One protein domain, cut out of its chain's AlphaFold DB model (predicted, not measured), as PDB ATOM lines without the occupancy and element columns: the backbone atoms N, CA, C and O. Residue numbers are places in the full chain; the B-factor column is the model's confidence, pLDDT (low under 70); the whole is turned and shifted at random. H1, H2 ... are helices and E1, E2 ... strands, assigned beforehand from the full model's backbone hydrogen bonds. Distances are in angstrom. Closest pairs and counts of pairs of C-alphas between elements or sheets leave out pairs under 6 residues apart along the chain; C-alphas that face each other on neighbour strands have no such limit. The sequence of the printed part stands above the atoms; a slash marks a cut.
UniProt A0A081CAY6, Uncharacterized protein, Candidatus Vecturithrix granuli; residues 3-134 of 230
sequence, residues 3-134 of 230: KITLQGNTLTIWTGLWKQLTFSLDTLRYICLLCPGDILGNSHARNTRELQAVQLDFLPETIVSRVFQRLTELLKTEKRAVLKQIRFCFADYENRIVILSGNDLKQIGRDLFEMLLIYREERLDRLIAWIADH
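This is residues 3 to 134 of the 230 residues of an uncharacterized protein of Candidatus Vecturithrix granuli (UniProt A0A081CAY6). A twisted four-stranded sheet makes one wall, and over one of its faces, at some distance, the helices H1 and H4 run side by side in opposite directions. On that same side a three-stranded meander, E1 E2 E3, each strand the antiparallel neighbour of the one before, and the short helix H3 fill one end, while H5 packs on E4 at the sheet's border. The printed part has 132 residues, with seven named strands and five named helices in the order E1 E2 E3 E4 E5 H1 H2 E6 E7 H3 H4 H5. The larger sheet, E5 E4 E6 E7, is antiparallel throughout, and the class is mixed, helices and strands. The whole is compact, with a radius of gyration of the C-alphas of 14.8 A and spans of 39 by 38 by 23 A.

Find C-alpha 3 at (-0.414, 42.021, -10.365), where E1, residues 3 to 7, begins. E2, residues 10 to 15, and E3, residues 19 to 24, follow. E4, residues 28 to 36, runs 23.5 A, and E5 holds residues 51 to 55. Look for H1 from C-alpha 61 at (-13.534, 49.430, -35.566) to residue 76, 22.8 A. Then come H2, residues 80 to 83, E6, residues 87 to 92, E7, residues 97 to 101, H3, residues 102 to 108, and H4, residues 110 to 118. H5, residues 120 to 133, runs 20.5 A to C-alpha 133 at (-27.174, 28.441, -27.660).

In the larger sheet, twisted but only just, at up to 4.1 A off its best plane, look for N 35 and O 52 between E4 and E5, 2.9 A; N 32 and O 89 between E4 and E6, 2.9 A; and N 88 and O 100 between E6 and E7, 2.8 A. E5, H1 H2 and E6 form a split strand-helix-strand unit, two strands running the same way with E4 between them, and its crossover is right-handed. H1 touches H4 at a shallow tilt of 9 degrees, opposite ways; the closest C-alphas, of Phe 68 and Phe 113, are 6.1 A apart. H5 only grazes this sheet, with residues 120 to 131; its closest C-alpha to E4 is Leu 127, 5.8 A from that of Arg 29. In the sheet E1 E2 E3, N 5 and O 12 are 2.9 A apart, and N 13 and O 21 are 2.8 A apart. H3 stands up from that sheet over E1, at a height over the sheet of 9.0 A. Every O i to N i+4 pair is within hydrogen-bond range in H4 and H5, 11 of 12 are in H1, and 1 of 3 in H3, where 4 of 4 O i to N i+3 pairs are; H2 is too short for an i+4 pair.

The C-alphas of Trp 18 and His 44, the two farthest apart, are 45.1 A apart. The printed part has no cut. The link E4 to E5, residues 37 to 50, is long. Confidence is under 70 at residues 41 to 50, 78 and 80; the mean pLDDT of the printed part is 85.7.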
ATOM      1  N   LYS A   3      -1.381  42.153  -9.261       90.00
ATOM      2  CA  LYS A   3      -0.414  42.021 -10.365       90.00
ATOM      3  C   LYS A   3      -1.169  41.600 -11.615       90.00
ATOM      4  O   LYS A   3      -2.014  40.708 -11.538       90.00
ATOM      5  N   ILE A   4      -0.886  42.241 -12.743       91.94
ATOM      6  CA  ILE A   4      -1.522  41.914 -14.017       91.94
ATOM      7  C   ILE A   4      -0.446  41.784 -15.081       91.94
ATOM      8  O   ILE A   4       0.457  42.612 -15.151       91.94
ATOM      9  N   THR A   5      -0.532  40.725 -15.873       92.81
ATOM     10  CA  THR A   5       0.417  40.426 -16.942       92.81
ATOM     11  C   THR A   5      -0.339  40.076 -18.210       92.81
ATOM     12  O   THR A   5      -1.343  39.363 -18.155       92.81
ATOM     13  N   LEU A   6       0.173  40.545 -19.339       94.38
ATOM     14  CA  LEU A   6      -0.277  40.166 -20.668       94.38
ATOM     15  C   LEU A   6       0.872  39.429 -21.357       94.38
ATOM     16  O   LEU A   6       1.995  39.927 -21.377       94.38
ATOM     17  N   GLN A   7       0.603  38.229 -21.860       93.69
ATOM     18  CA  GLN A   7       1.556  37.421 -22.619       93.69
ATOM     19  C   GLN A   7       0.839  36.877 -23.850       93.69
ATOM     20  O   GLN A   7      -0.035  36.020 -23.726       93.69
ATOM     21  N   GLY A   8       1.161  37.415 -25.028       92.44
ATOM     22  CA  GLY A   8       0.399  37.119 -26.242       92.44
ATOM     23  C   GLY A   8      -1.088  37.430 -26.045       92.44
ATOM     24  O   GLY A   8      -1.447  38.512 -25.580       92.44
ATOM     25  N   ASN A   9      -1.954  36.463 -26.351       94.50
ATOM     26  CA  ASN A   9      -3.407  36.569 -26.177       94.50
ATOM     27  C   ASN A   9      -3.894  36.318 -24.740       94.50
ATOM     28  O   ASN A   9      -5.099  36.304 -24.506       94.50
ATOM     29  N   THR A  10      -2.998  36.079 -23.783       95.75
ATOM     30  CA  THR A  10      -3.371  35.631 -22.441       95.75
ATOM     31  C   THR A  10      -3.206  36.752 -21.422       95.75
ATOM     32  O   THR A  10      -2.098  37.211 -21.133       95.75
ATOM     33  N   LEU A  11      -4.323  37.160 -20.819       95.12
ATOM     34  CA  LEU A  11      -4.371  38.106 -19.712       95.12
ATOM     35  C   LEU A  11      -4.454  37.345 -18.388       95.12
ATOM     36  O   LEU A  11      -5.445  36.673 -18.107       95.12
ATOM     37  N   THR A  12      -3.443  37.505 -17.539       94.25
ATOM     38  CA  THR A  12      -3.417  36.895 -16.205       94.25
ATOM     39  C   THR A  12      -3.476  37.957 -15.119       94.25
ATOM     40  O   THR A  12      -2.694  38.906 -15.092       94.25
ATOM     41  N   ILE A  13      -4.401  37.771 -14.185       92.69
ATOM     42  CA  ILE A  13      -4.642  38.641 -13.045       92.69
ATOM     43  C   ILE A  13      -4.394  37.873 -11.751       92.69
ATOM     44  O   ILE A  13      -5.055  36.876 -11.479       92.69
ATOM     45  N   TRP A  14      -3.563  38.441 -10.884       90.88
ATOM     46  CA  TRP A  14      -3.327  37.953  -9.530       90.88
ATOM     47  C   TRP A  14      -3.944  38.899  -8.502       90.88
ATOM     48  O   TRP A  14      -3.578  40.076  -8.411       90.88
ATOM     49  N   THR A  15      -4.876  38.385  -7.704       84.69
ATOM     50  CA  THR A  15      -5.453  39.077  -6.547       84.69
ATOM     51  C   THR A  15      -4.947  38.427  -5.260       84.69
ATOM     52  O   THR A  15      -5.471  37.406  -4.824       84.69
ATOM     53  N   GLY A  16      -3.924  39.026  -4.645       81.00
ATOM     54  CA  GLY A  16      -3.233  38.426  -3.498       81.00
ATOM     55  C   GLY A  16      -2.294  37.288  -3.911       81.00
ATOM     56  O   GLY A  16      -1.885  37.222  -5.067       81.00
ATOM     57  N   LEU A  17      -1.942  36.415  -2.961       72.88
ATOM     58  CA  LEU A  17      -0.984  35.317  -3.173       72.88
ATOM     59  C   LEU A  17      -1.589  34.088  -3.870       72.88
ATOM     60  O   LEU A  17      -0.856  33.320  -4.476       72.88
ATOM     61  N   TRP A  18      -2.911  33.903  -3.794       74.00
ATOM     62  CA  TRP A  18      -3.542  32.608  -4.092       74.00
ATOM     63  C   TRP A  18      -4.590  32.641  -5.202       74.00
ATOM     64  O   TRP A  18      -4.933  31.601  -5.751       74.00
ATOM     65  N   LYS A  19      -5.142  33.816  -5.527       79.12
ATOM     66  CA  LYS A  19      -6.227  33.913  -6.505       79.12
ATOM     67  C   LYS A  19      -5.697  34.436  -7.829       79.12
ATOM     68  O   LYS A  19      -5.383  35.621  -7.952       79.12
ATOM     69  N   GLN A  20      -5.657  33.537  -8.802       90.00
ATOM     70  CA  GLN A  20      -5.321  33.809 -10.189       90.00
ATOM     71  C   GLN A  20      -6.587  33.704 -11.047       90.00
ATOM     72  O   GLN A  20      -7.385  32.786 -10.879       90.00
ATOM     73  N   LEU A  21      -6.776  34.657 -11.954       91.25
ATOM     74  CA  LEU A  21      -7.742  34.567 -13.044       91.25
ATOM     75  C   LEU A  21      -6.988  34.723 -14.357       91.25
ATOM     76  O   LEU A  21      -6.214  35.671 -14.506       91.25
ATOM     77  N   THR A  22      -7.244  33.826 -15.296       93.88
ATOM     78  CA  THR A  22      -6.628  33.846 -16.620       93.88
ATOM     79  C   THR A  22      -7.725  33.898 -17.671       93.88
ATOM     80  O   THR A  22      -8.685  33.133 -17.611       93.88
ATOM     81  N   PHE A  23      -7.581  34.826 -18.611       94.56
ATOM     82  CA  PHE A  23      -8.499  35.041 -19.719       94.56
ATOM     83  C   PHE A  23      -7.724  34.976 -21.028       94.56
ATOM     84  O   PHE A  23      -6.666  35.598 -21.141       94.56
ATOM     85  N   SER A  24      -8.276  34.278 -22.017       95.31
ATOM     86  CA  SER A  24      -7.825  34.390 -23.401       95.31
ATOM     87  C   SER A  24      -8.607  35.515 -24.079       95.31
ATOM     88  O   SER A  24      -9.836  35.560 -23.994       95.31
ATOM     89  N   LEU A  25      -7.906  36.464 -24.697       94.94
ATOM     90  CA  LEU A  25      -8.507  37.677 -25.259       94.94
ATOM     91  C   LEU A  25      -9.374  37.409 -26.497       94.94
ATOM     92  O   LEU A  25     -10.267  38.200 -26.779       94.94
ATOM     93  N   ASP A  26      -9.153  36.304 -27.202       94.44
ATOM     94  CA  ASP A  26      -9.980  35.812 -28.313       94.44
ATOM     95  C   ASP A  26     -11.229  35.052 -27.842       94.44
ATOM     96  O   ASP A  26     -12.147  34.814 -28.621       94.44
ATOM     97  N   THR A  27     -11.299  34.682 -26.558       92.94
ATOM     98  CA  THR A  27     -12.432  33.939 -25.979       92.94
ATOM     99  C   THR A  27     -13.232  34.753 -24.968       92.94
ATOM    100  O   THR A  27     -14.027  34.190 -24.213       92.94
ATOM    101  N   LEU A  28     -13.017  36.067 -24.898       95.75
ATOM    102  CA  LEU A  28     -13.895  36.934 -24.121       95.75
ATOM    103  C   LEU A  28     -15.258  37.015 -24.816       95.75
ATOM    104  O   LEU A  28     -15.334  37.191 -26.029       95.75
ATOM    105  N   ARG A  29     -16.332  36.914 -24.033       94.12
ATOM    106  CA  ARG A  29     -17.710  37.083 -24.507       94.12
ATOM    107  C   ARG A  29     -17.982  38.530 -24.887       94.12
ATOM    108  O   ARG A  29     -18.581  38.802 -25.916       94.12
ATOM    109  N   TYR A  30     -17.607  39.455 -24.011       92.81
ATOM    110  CA  TYR A  30     -17.738  40.875 -24.297       92.81
ATOM    111  C   TYR A  30     -16.694  41.686 -23.544       92.81
ATOM    112  O   TYR A  30     -16.196  41.301 -22.476       92.81
ATOM    113  N   ILE A  31     -16.444  42.875 -24.087       94.69
ATOM    114  CA  ILE A  31     -15.646  43.913 -23.456       94.69
ATOM    115  C   ILE A  31     -16.499  45.164 -23.293       94.69
ATOM    116  O   ILE A  31     -16.900  45.805 -24.267       94.69
ATOM    117  N   CYS A  32     -16.727  45.541 -22.037       95.12
ATOM    118  CA  CYS A  32     -17.486  46.732 -21.700       95.12
ATOM    119  C   CYS A  32     -16.581  47.795 -21.071       95.12
ATOM    120  O   CYS A  32     -16.002  47.588 -20.000       95.12
ATOM    121  N   LEU A  33     -16.490  48.955 -21.720       93.69
ATOM    122  CA  LEU A  33     -15.874  50.153 -21.163       93.69
ATOM    123  C   LEU A  33     -16.922  50.932 -20.366       93.69
ATOM    124  O   LEU A  33     -17.911  51.402 -20.927       93.69
ATOM    125  N   LEU A  34     -16.670  51.118 -19.072       91.50
ATOM    126  CA  LEU A  34     -17.414  52.038 -18.222       91.50
ATOM    127  C   LEU A  34     -16.591  53.311 -18.023       91.50
ATOM    128  O   LEU A  34     -15.499  53.265 -17.450       91.50
ATOM    129  N   CYS A  35     -17.097  54.447 -18.492       87.56
ATOM    130  CA  CYS A  35     -16.396  55.721 -18.369       87.56
ATOM    131  C   CYS A  35     -17.347  56.928 -18.403       87.56
ATOM    132  O   CYS A  35     -18.482  56.811 -18.866       87.56
ATOM    133  N   PRO A  36     -16.912  58.094 -17.906       80.81
ATOM    134  CA  PRO A  36     -17.604  59.358 -18.132       80.81
ATOM    135  C   PRO A  36     -17.802  59.651 -19.628       80.81
ATOM    136  O   PRO A  36     -16.933  59.360 -20.451       80.81
ATOM    137  N   GLY A  37     -18.948  60.233 -19.991       75.94
ATOM    138  CA  GLY A  37     -19.318  60.439 -21.400       75.94
ATOM    139  C   GLY A  37     -18.394  61.376 -22.196       75.94
ATOM    140  O   GLY A  37     -18.318  61.266 -23.419       75.94
ATOM    141  N   ASP A  38     -17.658  62.268 -21.531       74.00
ATOM    142  CA  ASP A  38     -16.667  63.156 -22.153       74.00
ATOM    143  C   ASP A  38     -15.448  62.391 -22.697       74.00
ATOM    144  O   ASP A  38     -14.860  62.811 -23.700       74.00
ATOM    145  N   ILE A  39     -15.112  61.236 -22.108       74.44
ATOM    146  CA  ILE A  39     -14.039  60.342 -22.575       74.44
ATOM    147  C   ILE A  39     -14.374  59.743 -23.947       74.44
ATOM    148  O   ILE A  39     -13.479  59.541 -24.766       74.44
ATOM    149  N   LEU A  40     -15.656  59.555 -24.257       73.12
ATOM    150  CA  LEU A  40     -16.108  58.980 -25.528       73.12
ATOM    151  C   LEU A  40     -16.114  59.982 -26.693       73.12
ATOM    152  O   LEU A  40     -16.409  59.608 -27.820       73.12
ATOM    153  N   GLY A  41     -15.781  61.255 -26.448       62.19
ATOM    154  CA  GLY A  41     -15.692  62.278 -27.504       62.19
ATOM    155  C   GLY A  41     -17.038  62.875 -27.909       62.19
ATOM    156  O   GLY A  41     -17.097  63.702 -28.812       62.19
ATOM    157  N   ASN A  42     -18.111  62.516 -27.202       56.16
ATOM    158  CA  ASN A  42     -19.427  63.097 -27.408       56.16
ATOM    159  C   ASN A  42     -19.500  64.475 -26.739       56.16
ATOM    160  O   ASN A  42     -19.832  64.594 -25.559       56.16
ATOM    161  N   SER A  43     -19.265  65.531 -27.519       42.78
ATOM    162  CA  SER A  43     -19.487  66.936 -27.131       42.78
ATOM    163  C   SER A  43     -20.937  67.235 -26.700       42.78
ATOM    164  O   SER A  43     -21.214  68.279 -26.115       42.78
ATOM    165  N   HIS A  44     -21.872  66.307 -26.938       40.09
ATOM    166  CA  HIS A  44     -23.282  66.392 -26.544       40.09
ATOM    167  C   HIS A  44     -23.655  65.615 -25.273       40.09
ATOM    168  O   HIS A  44     -24.838  65.562 -24.920       40.09
ATOM    169  N   ALA A  45     -22.697  65.029 -24.549       45.12
ATOM    170  CA  ALA A  45     -22.977  64.415 -23.253       45.12
ATOM    171  C   ALA A  45     -23.316  65.508 -22.218       45.12
ATOM    172  O   ALA A  45     -22.457  65.982 -21.483       45.12
ATOM    173  N   ARG A  46     -24.599  65.903 -22.146       44.28
ATOM    174  CA  ARG A  46     -25.148  66.945 -21.248       44.28
ATOM    175  C   ARG A  46     -24.912  66.691 -19.749       44.28
ATOM    176  O   ARG A  46     -25.310  67.513 -18.931       44.28
ATOM    177  N   ASN A  47     -24.296  65.571 -19.370       49.25
ATOM    178  CA  ASN A  47     -23.943  65.275 -17.990       49.25
ATOM    179  C   ASN A  47     -22.626  64.484 -17.926       49.25
ATOM    180  O   ASN A  47     -22.611  63.256 -17.986       49.25
ATOM    181  N   THR A  48     -21.505  65.198 -17.811       52.94
ATOM    182  CA  THR A  48     -20.137  64.643 -17.795       52.94
ATOM    183  C   THR A  48     -19.835  63.756 -16.583       52.94
ATOM    184  O   THR A  48     -18.791  63.121 -16.536       52.94
ATOM    185  N   ARG A  49     -20.739  63.683 -15.597       57.66
ATOM    186  CA  ARG A  49     -20.573  62.865 -14.382       57.66
ATOM    187  C   ARG A  49     -21.246  61.497 -14.451       57.66
ATOM    188  O   ARG A  49     -21.023  60.673 -13.569       57.66
ATOM    189  N   GLU A  50     -22.097  61.259 -15.444       67.31
ATOM    190  CA  GLU A  50     -22.794  59.983 -15.561       67.31
ATOM    191  C   GLU A  50     -21.893  58.934 -16.218       67.31
ATOM    192  O   GLU A  50     -21.345  59.156 -17.300       67.31
ATOM    193  N   LEU A  51     -21.743  57.788 -15.550       72.88
ATOM    194  CA  LEU A  51     -21.015  56.643 -16.081       72.88
ATOM    195  C   LEU A  51     -21.784  56.081 -17.280       72.88
ATOM    196  O   LEU A  51     -22.935  55.665 -17.148       72.88
ATOM    197  N   GLN A  52     -21.144  56.055 -18.440       82.81
ATOM    198  CA  GLN A  52     -21.648  55.394 -19.634       82.81
ATOM    199  C   GLN A  52     -21.000  54.022 -19.761       82.81
ATOM    200  O   GLN A  52     -19.828  53.858 -19.430       82.81
ATOM    201  N   ALA A  53     -21.769  53.048 -20.237       88.31
ATOM    202  CA  ALA A  53     -21.267  51.734 -20.601       88.31
ATOM    203  C   ALA A  53     -21.285  51.589 -22.119       88.31
ATOM    204  O   ALA A  53     -22.295  51.863 -22.767       88.31
ATOM    205  N   VAL A  54     -20.167  51.136 -22.668       88.88
ATOM    206  CA  VAL A  54     -19.980  50.951 -24.101       88.88
ATOM    207  C   VAL A  54     -19.490  49.536 -24.341       88.88
ATOM    208  O   VAL A  54     -18.477  49.132 -23.777       88.88
ATOM    209  N   GLN A  55     -20.213  48.792 -25.173       91.75
ATOM    210  CA  GLN A  55     -19.805  47.460 -25.617       91.75
ATOM    211  C   GLN A  55     -18.907  47.634 -26.834       91.75
ATOM    212  O   GLN A  55     -19.390  48.013 -27.899       91.75
ATOM    213  N   LEU A  56     -17.601  47.445 -26.653       91.69
ATOM    214  CA  LEU A  56     -16.616  47.827 -27.667       91.69
ATOM    215  C   LEU A  56     -16.756  46.994 -28.940       91.69
ATOM    216  O   LEU A  56     -16.711  47.550 -30.031       91.69
ATOM    217  N   ASP A  57     -17.029  45.697 -28.800       91.00
ATOM    218  CA  ASP A  57     -17.167  44.795 -29.946       91.00
ATOM    219  C   ASP A  57     -18.392  45.131 -30.825       91.00
ATOM    220  O   ASP A  57     -18.421  44.763 -31.994       91.00
ATOM    221  N   PHE A  58     -19.357  45.912 -30.327       88.81
ATOM    222  CA  PHE A  58     -20.527  46.371 -31.089       88.81
ATOM    223  C   PHE A  58     -20.336  47.715 -31.806       88.81
ATOM    224  O   PHE A  58     -21.241  48.160 -32.510       88.81
ATOM    225  N   LEU A  59     -19.203  48.395 -31.621       88.69
ATOM    226  CA  LEU A  59     -18.923  49.667 -32.289       88.69
ATOM    227  C   LEU A  59     -18.105  49.460 -33.566       88.69
ATOM    228  O   LEU A  59     -17.261  48.580 -33.590       88.69
ATOM    229  N   PRO A  60     -18.228  50.299 -34.604       89.31
ATOM    230  CA  PRO A  60     -17.302  50.261 -35.736       89.31
ATOM    231  C   PRO A  60     -15.834  50.300 -35.285       89.31
ATOM    232  O   PRO A  60     -15.487  51.049 -34.370       89.31
ATOM    233  N   GLU A  61     -14.958  49.532 -35.939       90.44
ATOM    234  CA  GLU A  61     -13.534  49.430 -35.566       90.44
ATOM    235  C   GLU A  61     -12.851  50.797 -35.496       90.44
ATOM    236  O   GLU A  61     -12.166  51.110 -34.525       90.44
ATOM    237  N   THR A  62     -13.151  51.678 -36.450       90.56
ATOM    238  CA  THR A  62     -12.622  53.048 -36.472       90.56
ATOM    239  C   THR A  62     -13.002  53.876 -35.240       90.56
ATOM    240  O   THR A  62     -12.291  54.828 -34.906       90.56
ATOM    241  N   ILE A  63     -14.109  53.553 -34.563       89.62
ATOM    242  CA  ILE A  63     -14.509  54.178 -33.298       89.62
ATOM    243  C   ILE A  63     -13.747  53.536 -32.138       89.62
ATOM    244  O   ILE A  63     -13.209  54.260 -31.301       89.62
ATOM    245  N   VAL A  64     -13.649  52.203 -32.101       90.75
ATOM    246  CA  VAL A  64     -12.909  51.476 -31.054       90.75
ATOM    247  C   VAL A  64     -11.442  51.908 -31.023       90.75
ATOM    248  O   VAL A  64     -10.940  52.288 -29.965       90.75
ATOM    249  N   SER A  65     -10.780  51.967 -32.180       91.00
ATOM    250  CA  SER A  65      -9.384  52.402 -32.300       91.00
ATOM    251  C   SER A  65      -9.179  53.833 -31.790       91.00
ATOM    252  O   SER A  65      -8.234  54.097 -31.044       91.00
ATOM    253  N   ARG A  66     -10.109  54.753 -32.088       89.81
ATOM    254  CA  ARG A  66     -10.082  56.130 -31.555       89.81
ATOM    255  C   ARG A  66     -10.259  56.175 -30.037       89.81
ATOM    256  O   ARG A  66      -9.558  56.928 -29.360       89.81
ATOM    257  N   VAL A  67     -11.168  55.366 -29.488       89.38
ATOM    258  CA  VAL A  67     -11.363  55.246 -28.035       89.38
ATOM    259  C   VAL A  67     -10.082  54.738 -27.366       89.38
ATOM    260  O   VAL A  67      -9.634  55.329 -26.384       89.38
ATOM    261  N   PHE A  68      -9.449  53.699 -27.911       91.25
ATOM    262  CA  PHE A  68      -8.198  53.149 -27.383       91.25
ATOM    263  C   PHE A  68      -7.016  54.113 -27.480       91.25
ATOM    264  O   PHE A  68      -6.252  54.236 -26.515       91.25
ATOM    265  N   GLN A  69      -6.894  54.863 -28.576       89.12
ATOM    266  CA  GLN A  69      -5.885  55.915 -28.700       89.12
ATOM    267  C   GLN A  69      -6.059  56.971 -27.601       89.12
ATOM    268  O   GLN A  69      -5.119  57.266 -26.858       89.12
ATOM    269  N   ARG A  70      -7.284  57.475 -27.417       87.31
ATOM    270  CA  ARG A  70      -7.574  58.483 -26.394       87.31
ATOM    271  C   ARG A  70      -7.344  57.962 -24.977       87.31
ATOM    272  O   ARG A  70      -6.810  58.678 -24.133       87.31
ATOM    273  N   LEU A  71      -7.719  56.715 -24.695       88.06
ATOM    274  CA  LEU A  71      -7.435  56.085 -23.405       88.06
ATOM    275  C   LEU A  71      -5.929  55.965 -23.160       88.06
ATOM    276  O   LEU A  71      -5.477  56.243 -22.051       88.06
ATOM    277  N   THR A  72      -5.146  55.625 -24.183       88.88
ATOM    278  CA  THR A  72      -3.679  55.566 -24.096       88.88
ATOM    279  C   THR A  72      -3.086  56.929 -23.734       88.88
ATOM    280  O   THR A  72      -2.229  57.020 -22.856       88.88
ATOM    281  N   GLU A  73      -3.567  58.006 -24.353       86.69
ATOM    282  CA  GLU A  73      -3.152  59.378 -24.031       86.69
ATOM    283  C   GLU A  73      -3.553  59.788 -22.603       86.69
ATOM    284  O   GLU A  73      -2.753  60.357 -21.853       86.69
ATOM    285  N   LEU A  74      -4.766  59.439 -22.169       85.00
ATOM    286  CA  LEU A  74      -5.238  59.704 -20.806       85.00
ATOM    287  C   LEU A  74      -4.429  58.941 -19.747       85.00
ATOM    288  O   LEU A  74      -4.145  59.481 -18.676       85.00
ATOM    289  N   LEU A  75      -4.026  57.704 -20.039       85.06
ATOM    290  CA  LEU A  75      -3.203  56.890 -19.139       85.06
ATOM    291  C   LEU A  75      -1.783  57.458 -18.975       85.06
ATOM    292  O   LEU A  75      -1.191  57.286 -17.906       85.06
ATOM    293  N   LYS A  76      -1.270  58.183 -19.981       84.38
ATOM    294  CA  LYS A  76       0.026  58.887 -19.934       84.38
ATOM    295  C   LYS A  76      -0.012  60.196 -19.139       84.38
ATOM    296  O   LYS A  76       0.989  60.555 -18.536       84.38
ATOM    297  N   THR A  77      -1.139  60.911 -19.126       78.00
ATOM    298  CA  THR A  77      -1.246  62.278 -18.560       78.00
ATOM    299  C   THR A  77      -1.618  62.337 -17.064       78.00
ATOM    300  O   THR A  77      -1.764  63.411 -16.489       78.00
ATOM    301  N   GLU A  78      -1.744  61.181 -16.407       62.56
ATOM    302  CA  GLU A  78      -1.714  60.975 -14.944       62.56
ATOM    303  C   GLU A  78      -2.717  61.723 -14.040       62.56
ATOM    304  O   GLU A  78      -2.539  61.765 -12.817       62.56
ATOM    305  N   LYS A  79      -3.851  62.229 -14.538       70.50
ATOM    306  CA  LYS A  79      -4.905  62.713 -13.623       70.50
ATOM    307  C   LYS A  79      -5.573  61.532 -12.901       70.50
ATOM    308  O   LYS A  79      -6.579  60.995 -13.364       70.50
ATOM    309  N   ARG A  80      -5.053  61.153 -11.720       68.94
ATOM    310  CA  ARG A  80      -5.559  60.050 -10.861       68.94
ATOM    311  C   ARG A  80      -7.085  60.058 -10.687       68.94
ATOM    312  O   ARG A  80      -7.694  58.996 -10.599       68.94
ATOM    313  N   ALA A  81      -7.711  61.236 -10.637       72.62
ATOM    314  CA  ALA A  81      -9.162  61.379 -10.502       72.62
ATOM    315  C   ALA A  81      -9.956  60.860 -11.719       72.62
ATOM    316  O   ALA A  81     -11.048  60.322 -11.545       72.62
ATOM    317  N   VAL A  82      -9.404  60.971 -12.931       74.62
ATOM    318  CA  VAL A  82     -10.018  60.466 -14.172       74.62
ATOM    319  C   VAL A  82      -9.858  58.948 -14.253       74.62
ATOM    320  O   VAL A  82     -10.825  58.229 -14.489       74.62
ATOM    321  N   LEU A  83      -8.665  58.431 -13.931       78.25
ATOM    322  CA  LEU A  83      -8.387  56.987 -13.925       78.25
ATOM    323  C   LEU A  83      -9.275  56.214 -12.939       78.25
ATOM    324  O   LEU A  83      -9.650  55.065 -13.185       78.25
ATOM    325  N   LYS A  84      -9.675  56.859 -11.836       81.81
ATOM    326  CA  LYS A  84     -10.637  56.304 -10.877       81.81
ATOM    327  C   LYS A  84     -12.034  56.098 -11.457       81.81
ATOM    328  O   LYS A  84     -12.767  55.311 -10.868       81.81
ATOM    329  N   GLN A  85     -12.390  56.719 -12.576       82.81
ATOM    330  CA  GLN A  85     -13.720  56.613 -13.184       82.81
ATOM    331  C   GLN A  85     -13.758  55.655 -14.382       82.81
ATOM    332  O   GLN A  85     -14.835  55.232 -14.783       82.81
ATOM    333  N   ILE A  86     -12.596  55.265 -14.911       88.00
ATOM    334  CA  ILE A  86     -12.484  54.307 -16.016       88.00
ATOM    335  C   ILE A  86     -12.491  52.882 -15.462       88.00
ATOM    336  O   ILE A  86     -11.688  52.542 -14.581       88.00
ATOM    337  N   ARG A  87     -13.377  52.033 -15.981       91.50
ATOM    338  CA  ARG A  87     -13.386  50.591 -15.724       91.50
ATOM    339  C   ARG A  87     -13.522  49.825 -17.032       91.50
ATOM    340  O   ARG A  87     -14.359  50.168 -17.852       91.50
ATOM    341  N   PHE A  88     -12.749  48.761 -17.185       93.25
ATOM    342  CA  PHE A  88     -12.969  47.744 -18.207       93.25
ATOM    343  C   PHE A  88     -13.545  46.510 -17.540       93.25
ATOM    344  O   PHE A  88     -12.953  45.989 -16.599       93.25
ATOM    345  N   CYS A  89     -14.703  46.073 -18.003       94.75
ATOM    346  CA  CYS A  89     -15.323  44.827 -17.597       94.75
ATOM    347  C   CYS A  89     -15.106  43.809 -18.717       94.75
ATOM    348  O   CYS A  89     -15.553  44.033 -19.842       94.75
ATOM    349  N   PHE A  90     -14.409  42.722 -18.401       94.81
ATOM    350  CA  PHE A  90     -14.277  41.562 -19.272       94.81
ATOM    351  C   PHE A  90     -15.111  40.428 -18.698       94.81
ATOM    352  O   PHE A  90     -15.049  40.167 -17.493       94.81
ATOM    353  N   ALA A  91     -15.860  39.763 -19.564       94.06
ATOM    354  CA  ALA A  91     -16.584  38.548 -19.239       94.06
ATOM    355  C   ALA A  91     -16.197  37.459 -20.232       94.06
ATOM    356  O   ALA A  91     -16.065  37.742 -21.422       94.06
ATOM    357  N   ASP A  92     -16.040  36.230 -19.758       93.94
ATOM    358  CA  ASP A  92     -15.934  35.056 -20.622       93.94
ATOM    359  C   ASP A  92     -17.243  34.253 -20.661       93.94
ATOM    360  O   ASP A  92     -18.258  34.617 -20.057       93.94
ATOM    361  N   TYR A  93     -17.215  33.150 -21.402       91.81
ATOM    362  CA  TYR A  93     -18.355  32.256 -21.588       91.81
ATOM    363  C   TYR A  93     -18.669  31.380 -20.362       91.81
ATOM    364  O   TYR A  93     -19.777  30.862 -20.256       91.81
ATOM    365  N   GLU A  94     -17.755  31.284 -19.389       90.00
ATOM    366  CA  GLU A  94     -17.989  30.641 -18.085       90.00
ATOM    367  C   GLU A  94     -18.621  31.611 -17.065       90.00
ATOM    368  O   GLU A  94     -18.793  31.276 -15.892       90.00
ATOM    369  N   ASN A  95     -18.984  32.826 -17.494       85.00
ATOM    370  CA  ASN A  95     -19.456  33.921 -16.643       85.00
ATOM    371  C   ASN A  95     -18.430  34.368 -15.590       85.00
ATOM    372  O   ASN A  95     -18.794  34.990 -14.584       85.00
ATOM    373  N   ARG A  96     -17.138  34.098 -15.813       89.69
ATOM    374  CA  ARG A  96     -16.073  34.692 -15.008       89.69
ATOM    375  C   ARG A  96     -15.912  36.128 -15.468       89.69
ATOM    376  O   ARG A  96     -15.725  36.410 -16.650       89.69
ATOM    377  N   ILE A  97     -16.008  37.047 -14.514       90.00
ATOM    378  CA  ILE A  97     -15.960  38.479 -14.788       90.00
ATOM    379  C   ILE A  97     -14.806  39.113 -14.046       90.00
ATOM    380  O   ILE A  97     -14.580  38.870 -12.857       90.00
ATOM    381  N   VAL A  98     -14.086  39.969 -14.762       91.44
ATOM    382  CA  VAL A  98     -13.029  40.784 -14.199       91.44
ATOM    383  C   VAL A  98     -13.240  42.250 -14.531       91.44
ATOM    384  O   VAL A  98     -13.551  42.625 -15.656       91.44
ATOM    385  N   ILE A  99     -13.036  43.095 -13.522       91.81
ATOM    386  CA  ILE A  99     -13.065  44.545 -13.675       91.81
ATOM    387  C   ILE A  99     -11.643  45.072 -13.503       91.81
ATOM    388  O   ILE A  99     -11.024  44.857 -12.456       91.81
ATOM    389  N   LEU A 100     -11.122  45.756 -14.517       91.94
ATOM    390  CA  LEU A 100      -9.854  46.479 -14.485       91.94
ATOM    391  C   LEU A 100     -10.120  47.975 -14.313       91.94
ATOM    392  O   LEU A 100     -10.934  48.562 -15.019       91.94
ATOM    393  N   SER A 101      -9.450  48.602 -13.356       90.31
ATOM    394  CA  SER A 101      -9.455  50.055 -13.165       90.31
ATOM    395  C   SER A 101      -8.486  50.763 -14.111       90.31
ATOM    396  O   SER A 101      -7.583  50.137 -14.654       90.31
ATOM    397  N   GLY A 102      -8.582  52.089 -14.251       88.69
ATOM    398  CA  GLY A 102      -7.575  52.855 -14.999       88.69
ATOM    399  C   GLY A 102      -6.135  52.637 -14.501       88.69
ATOM    400  O   GLY A 102      -5.205  52.631 -15.297       88.69
ATOM    401  N   ASN A 103      -5.940  52.374 -13.204       87.38
ATOM    402  CA  ASN A 103      -4.618  52.039 -12.658       87.38
ATOM    403  C   ASN A 103      -4.143  50.638 -13.071       87.38
ATOM    404  O   ASN A 103      -2.948  50.432 -13.258       87.38
ATOM    405  N   ASP A 104      -5.066  49.684 -13.200       90.31
ATOM    406  CA  ASP A 104      -4.771  48.347 -13.719       90.31
ATOM    407  C   ASP A 104      -4.359  48.438 -15.194       90.31
ATOM    408  O   ASP A 104      -3.346  47.872 -15.594       90.31
ATOM    409  N   LEU A 105      -5.085  49.238 -15.983       89.19
ATOM    410  CA  LEU A 105      -4.765  49.489 -17.390       89.19
ATOM    411  C   LEU A 105      -3.422  50.193 -17.562       89.19
ATOM    412  O   LEU A 105      -2.725  49.912 -18.522       89.19
ATOM    413  N   LYS A 106      -3.020  51.075 -16.640       86.81
ATOM    414  CA  LYS A 106      -1.708  51.735 -16.709       86.81
ATOM    415  C   LYS A 106      -0.541  50.740 -16.597       86.81
ATOM    416  O   LYS A 106       0.515  51.004 -17.156       86.81
ATOM    417  N   GLN A 107      -0.721  49.618 -15.893       86.38
ATOM    418  CA  GLN A 107       0.322  48.593 -15.739       86.38
ATOM    419  C   GLN A 107       0.537  47.767 -17.013       86.38
ATOM    420  O   GLN A 107       1.651  47.321 -17.255       86.38
ATOM    421  N   ILE A 108      -0.523  47.548 -17.794       85.56
ATOM    422  CA  ILE A 108      -0.510  46.679 -18.986       85.56
ATOM    423  C   ILE A 108      -0.405  47.523 -20.266       85.56
ATOM    424  O   ILE A 108       0.194  47.117 -21.251       85.56
ATOM    425  N   GLY A 109      -0.961  48.729 -20.228       74.69
ATOM    426  CA  GLY A 109      -0.783  49.770 -21.221       74.69
ATOM    427  C   GLY A 109      -1.375  49.456 -22.591       74.69
ATOM    428  O   GLY A 109      -2.422  48.822 -22.729       74.69
ATOM    429  N   ARG A 110      -0.681  49.995 -23.596       81.19
ATOM    430  CA  ARG A 110      -1.021  49.986 -25.022       81.19
ATOM    431  C   ARG A 110      -1.176  48.568 -25.579       81.19
ATOM    432  O   ARG A 110      -2.096  48.340 -26.356       81.19
ATOM    433  N   ASP A 111      -0.347  47.640 -25.113       88.50
ATOM    434  CA  ASP A 111      -0.303  46.256 -25.589       88.50
ATOM    435  C   ASP A 111      -1.658  45.560 -25.418       88.50
ATOM    436  O   ASP A 111      -2.114  44.846 -26.307       88.50
ATOM    437  N   LEU A 112      -2.372  45.828 -24.315       93.00
ATOM    438  CA  LEU A 112      -3.716  45.286 -24.120       93.00
ATOM    439  C   LEU A 112      -4.678  45.774 -25.203       93.00
ATOM    440  O   LEU A 112      -5.415  44.975 -25.763       93.00
ATOM    441  N   PHE A 113      -4.694  47.074 -25.494       93.56
ATOM    442  CA  PHE A 113      -5.634  47.640 -26.460       93.56
ATOM    443  C   PHE A 113      -5.363  47.162 -27.886       93.56
ATOM    444  O   PHE A 113      -6.311  46.875 -28.612       93.56
ATOM    445  N   GLU A 114      -4.091  47.031 -28.266       92.25
ATOM    446  CA  GLU A 114      -3.704  46.457 -29.557       92.25
ATOM    447  C   GLU A 114      -4.165  45.000 -29.668       92.25
ATOM    448  O   GLU A 114      -4.833  44.644 -30.635       92.25
ATOM    449  N   MET A 115      -3.926  44.179 -28.641       94.69
ATOM    450  CA  MET A 115      -4.362  42.779 -28.648       94.69
ATOM    451  C   MET A 115      -5.889  42.633 -28.639       94.69
ATOM    452  O   MET A 115      -6.431  41.732 -29.278       94.69
ATOM    453  N   LEU A 116      -6.610  43.530 -27.960       94.88
ATOM    454  CA  LEU A 116      -8.071  43.554 -28.015       94.88
ATOM    455  C   LEU A 116      -8.587  43.867 -29.426       94.88
ATOM    456  O   LEU A 116      -9.595  43.283 -29.819       94.88
ATOM    457  N   LEU A 117      -7.924  44.748 -30.182       93.69
ATOM    458  CA  LEU A 117      -8.271  45.000 -31.585       93.69
ATOM    459  C   LEU A 117      -7.963  43.791 -32.467       93.69
ATOM    460  O   LEU A 117      -8.822  43.398 -33.244       93.69
ATOM    461  N   ILE A 118      -6.779  43.190 -32.305       94.81
ATOM    462  CA  ILE A 118      -6.334  42.043 -33.110       94.81
ATOM    463  C   ILE A 118      -7.331  40.885 -33.025       94.81
ATOM    464  O   ILE A 118      -7.733  40.372 -34.057       94.81
ATOM    465  N   TYR A 119      -7.772  40.515 -31.817       95.06
ATOM    466  CA  TYR A 119      -8.657  39.355 -31.616       95.06
ATOM    467  C   TYR A 119     -10.151  39.666 -31.694       95.06
ATOM    468  O   TYR A 119     -10.977  38.987 -31.076       95.06
ATOM    469  N   ARG A 120     -10.517  40.788 -32.307       93.44
ATOM    470  CA  ARG A 120     -11.896  41.262 -32.260       93.44
ATOM    471  C   ARG A 120     -12.844  40.393 -33.074       93.44
ATOM    472  O   ARG A 120     -13.918  40.064 -32.572       93.44
ATOM    473  N   GLU A 121     -12.459  40.049 -34.294       92.38
ATOM    474  CA  GLU A 121     -13.310  39.270 -35.191       92.38
ATOM    475  C   GLU A 121     -13.541  37.863 -34.623       92.38
ATOM    476  O   GLU A 121     -14.685  37.427 -34.514       92.38
ATOM    477  N   GLU A 122     -12.504  37.210 -34.083       94.31
ATOM    478  CA  GLU A 122     -12.657  35.897 -33.446       94.31
ATOM    479  C   GLU A 122     -13.598  35.932 -32.233       94.31
ATOM    480  O   GLU A 122     -14.356  34.983 -31.998       94.31
ATOM    481  N   ARG A 123     -13.587  37.023 -31.451       94.38
ATOM    482  CA  ARG A 123     -14.555  37.202 -30.357       94.38
ATOM    483  C   ARG A 123     -15.979  37.334 -30.880       94.38
ATOM    484  O   ARG A 123     -16.881  36.752 -30.280       94.38
ATOM    485  N   LEU A 124     -16.184  38.099 -31.954       91.94
ATOM    486  CA  LEU A 124     -17.502  38.316 -32.548       91.94
ATOM    487  C   LEU A 124     -18.093  37.017 -33.101       91.94
ATOM    488  O   LEU A 124     -19.244  36.708 -32.792       91.94
ATOM    489  N   ASP A 125     -17.300  36.219 -33.812       91.75
ATOM    490  CA  ASP A 125     -17.734  34.922 -34.341       91.75
ATOM    491  C   ASP A 125     -18.187  33.976 -33.222       91.75
ATOM    492  O   ASP A 125     -19.279  33.398 -33.261       91.75
ATOM    493  N   ARG A 126     -17.382  33.866 -32.157       93.88
ATOM    494  CA  ARG A 126     -17.734  33.058 -30.978       93.88
ATOM    495  C   ARG A 126     -18.971  33.594 -30.263       93.88
ATOM    496  O   ARG A 126     -19.781  32.809 -29.770       93.88
ATOM    497  N   LEU A 127     -19.123  34.915 -30.201       92.25
ATOM    498  CA  LEU A 127     -20.252  35.561 -29.546       92.25
ATOM    499  C   LEU A 127     -21.558  35.231 -30.272       92.25
ATOM    500  O   LEU A 127     -22.542  34.891 -29.615       92.25
ATOM    501  N   ILE A 128     -21.557  35.283 -31.606       89.75
ATOM    502  CA  ILE A 128     -22.712  34.923 -32.441       89.75
ATOM    503  C   ILE A 128     -23.139  33.478 -32.165       89.75
ATOM    504  O   ILE A 128     -24.315  33.236 -31.888       89.75
ATOM    505  N   ALA A 129     -22.188  32.538 -32.162       91.62
ATOM    506  CA  ALA A 129     -22.468  31.136 -31.855       91.62
ATOM    507  C   ALA A 129     -23.051  30.965 -30.439       91.62
ATOM    508  O   ALA A 129     -24.093  30.341 -30.256       91.62
ATOM    509  N   TRP A 130     -22.435  31.592 -29.433       92.50
ATOM    510  CA  TRP A 130     -22.890  31.475 -28.047       92.50
ATOM    511  C   TRP A 130     -24.300  32.032 -27.823       92.50
ATOM    512  O   TRP A 130     -25.081  31.449 -27.070       92.50
ATOM    513  N   ILE A 131     -24.638  33.154 -28.465       90.88
ATOM    514  CA  ILE A 131     -25.955  33.798 -28.360       90.88
ATOM    515  C   ILE A 131     -27.075  32.885 -28.878       90.88
ATOM    516  O   ILE A 131     -28.187  32.944 -28.343       90.88
ATOM    517  N   ALA A 132     -26.794  32.057 -29.890       88.94
ATOM    518  CA  ALA A 132     -27.744  31.078 -30.414       88.94
ATOM    519  C   ALA A 132     -28.059  29.985 -29.377       88.94
ATOM    520  O   ALA A 132     -29.227  29.661 -29.162       88.94
ATOM    521  N   ASP A 133     -27.035  29.498 -28.671       90.81
ATOM    522  CA  ASP A 133     -27.174  28.441 -27.660       90.81
ATOM    523  C   ASP A 133     -27.683  28.958 -26.302       90.81
ATOM    524  O   ASP A 133     -28.279  28.217 -25.518       90.81
ATOM    525  N   HIS A 134     -27.462  30.240 -26.003       90.69
ATOM    526  CA  HIS A 134     -27.777  30.854 -24.712       90.69
ATOM    527  C   HIS A 134     -28.628  32.119 -24.890       90.69
ATOM    528  O   HIS A 134     -28.180  33.227 -24.589       90.69
TER     529      HIS A 134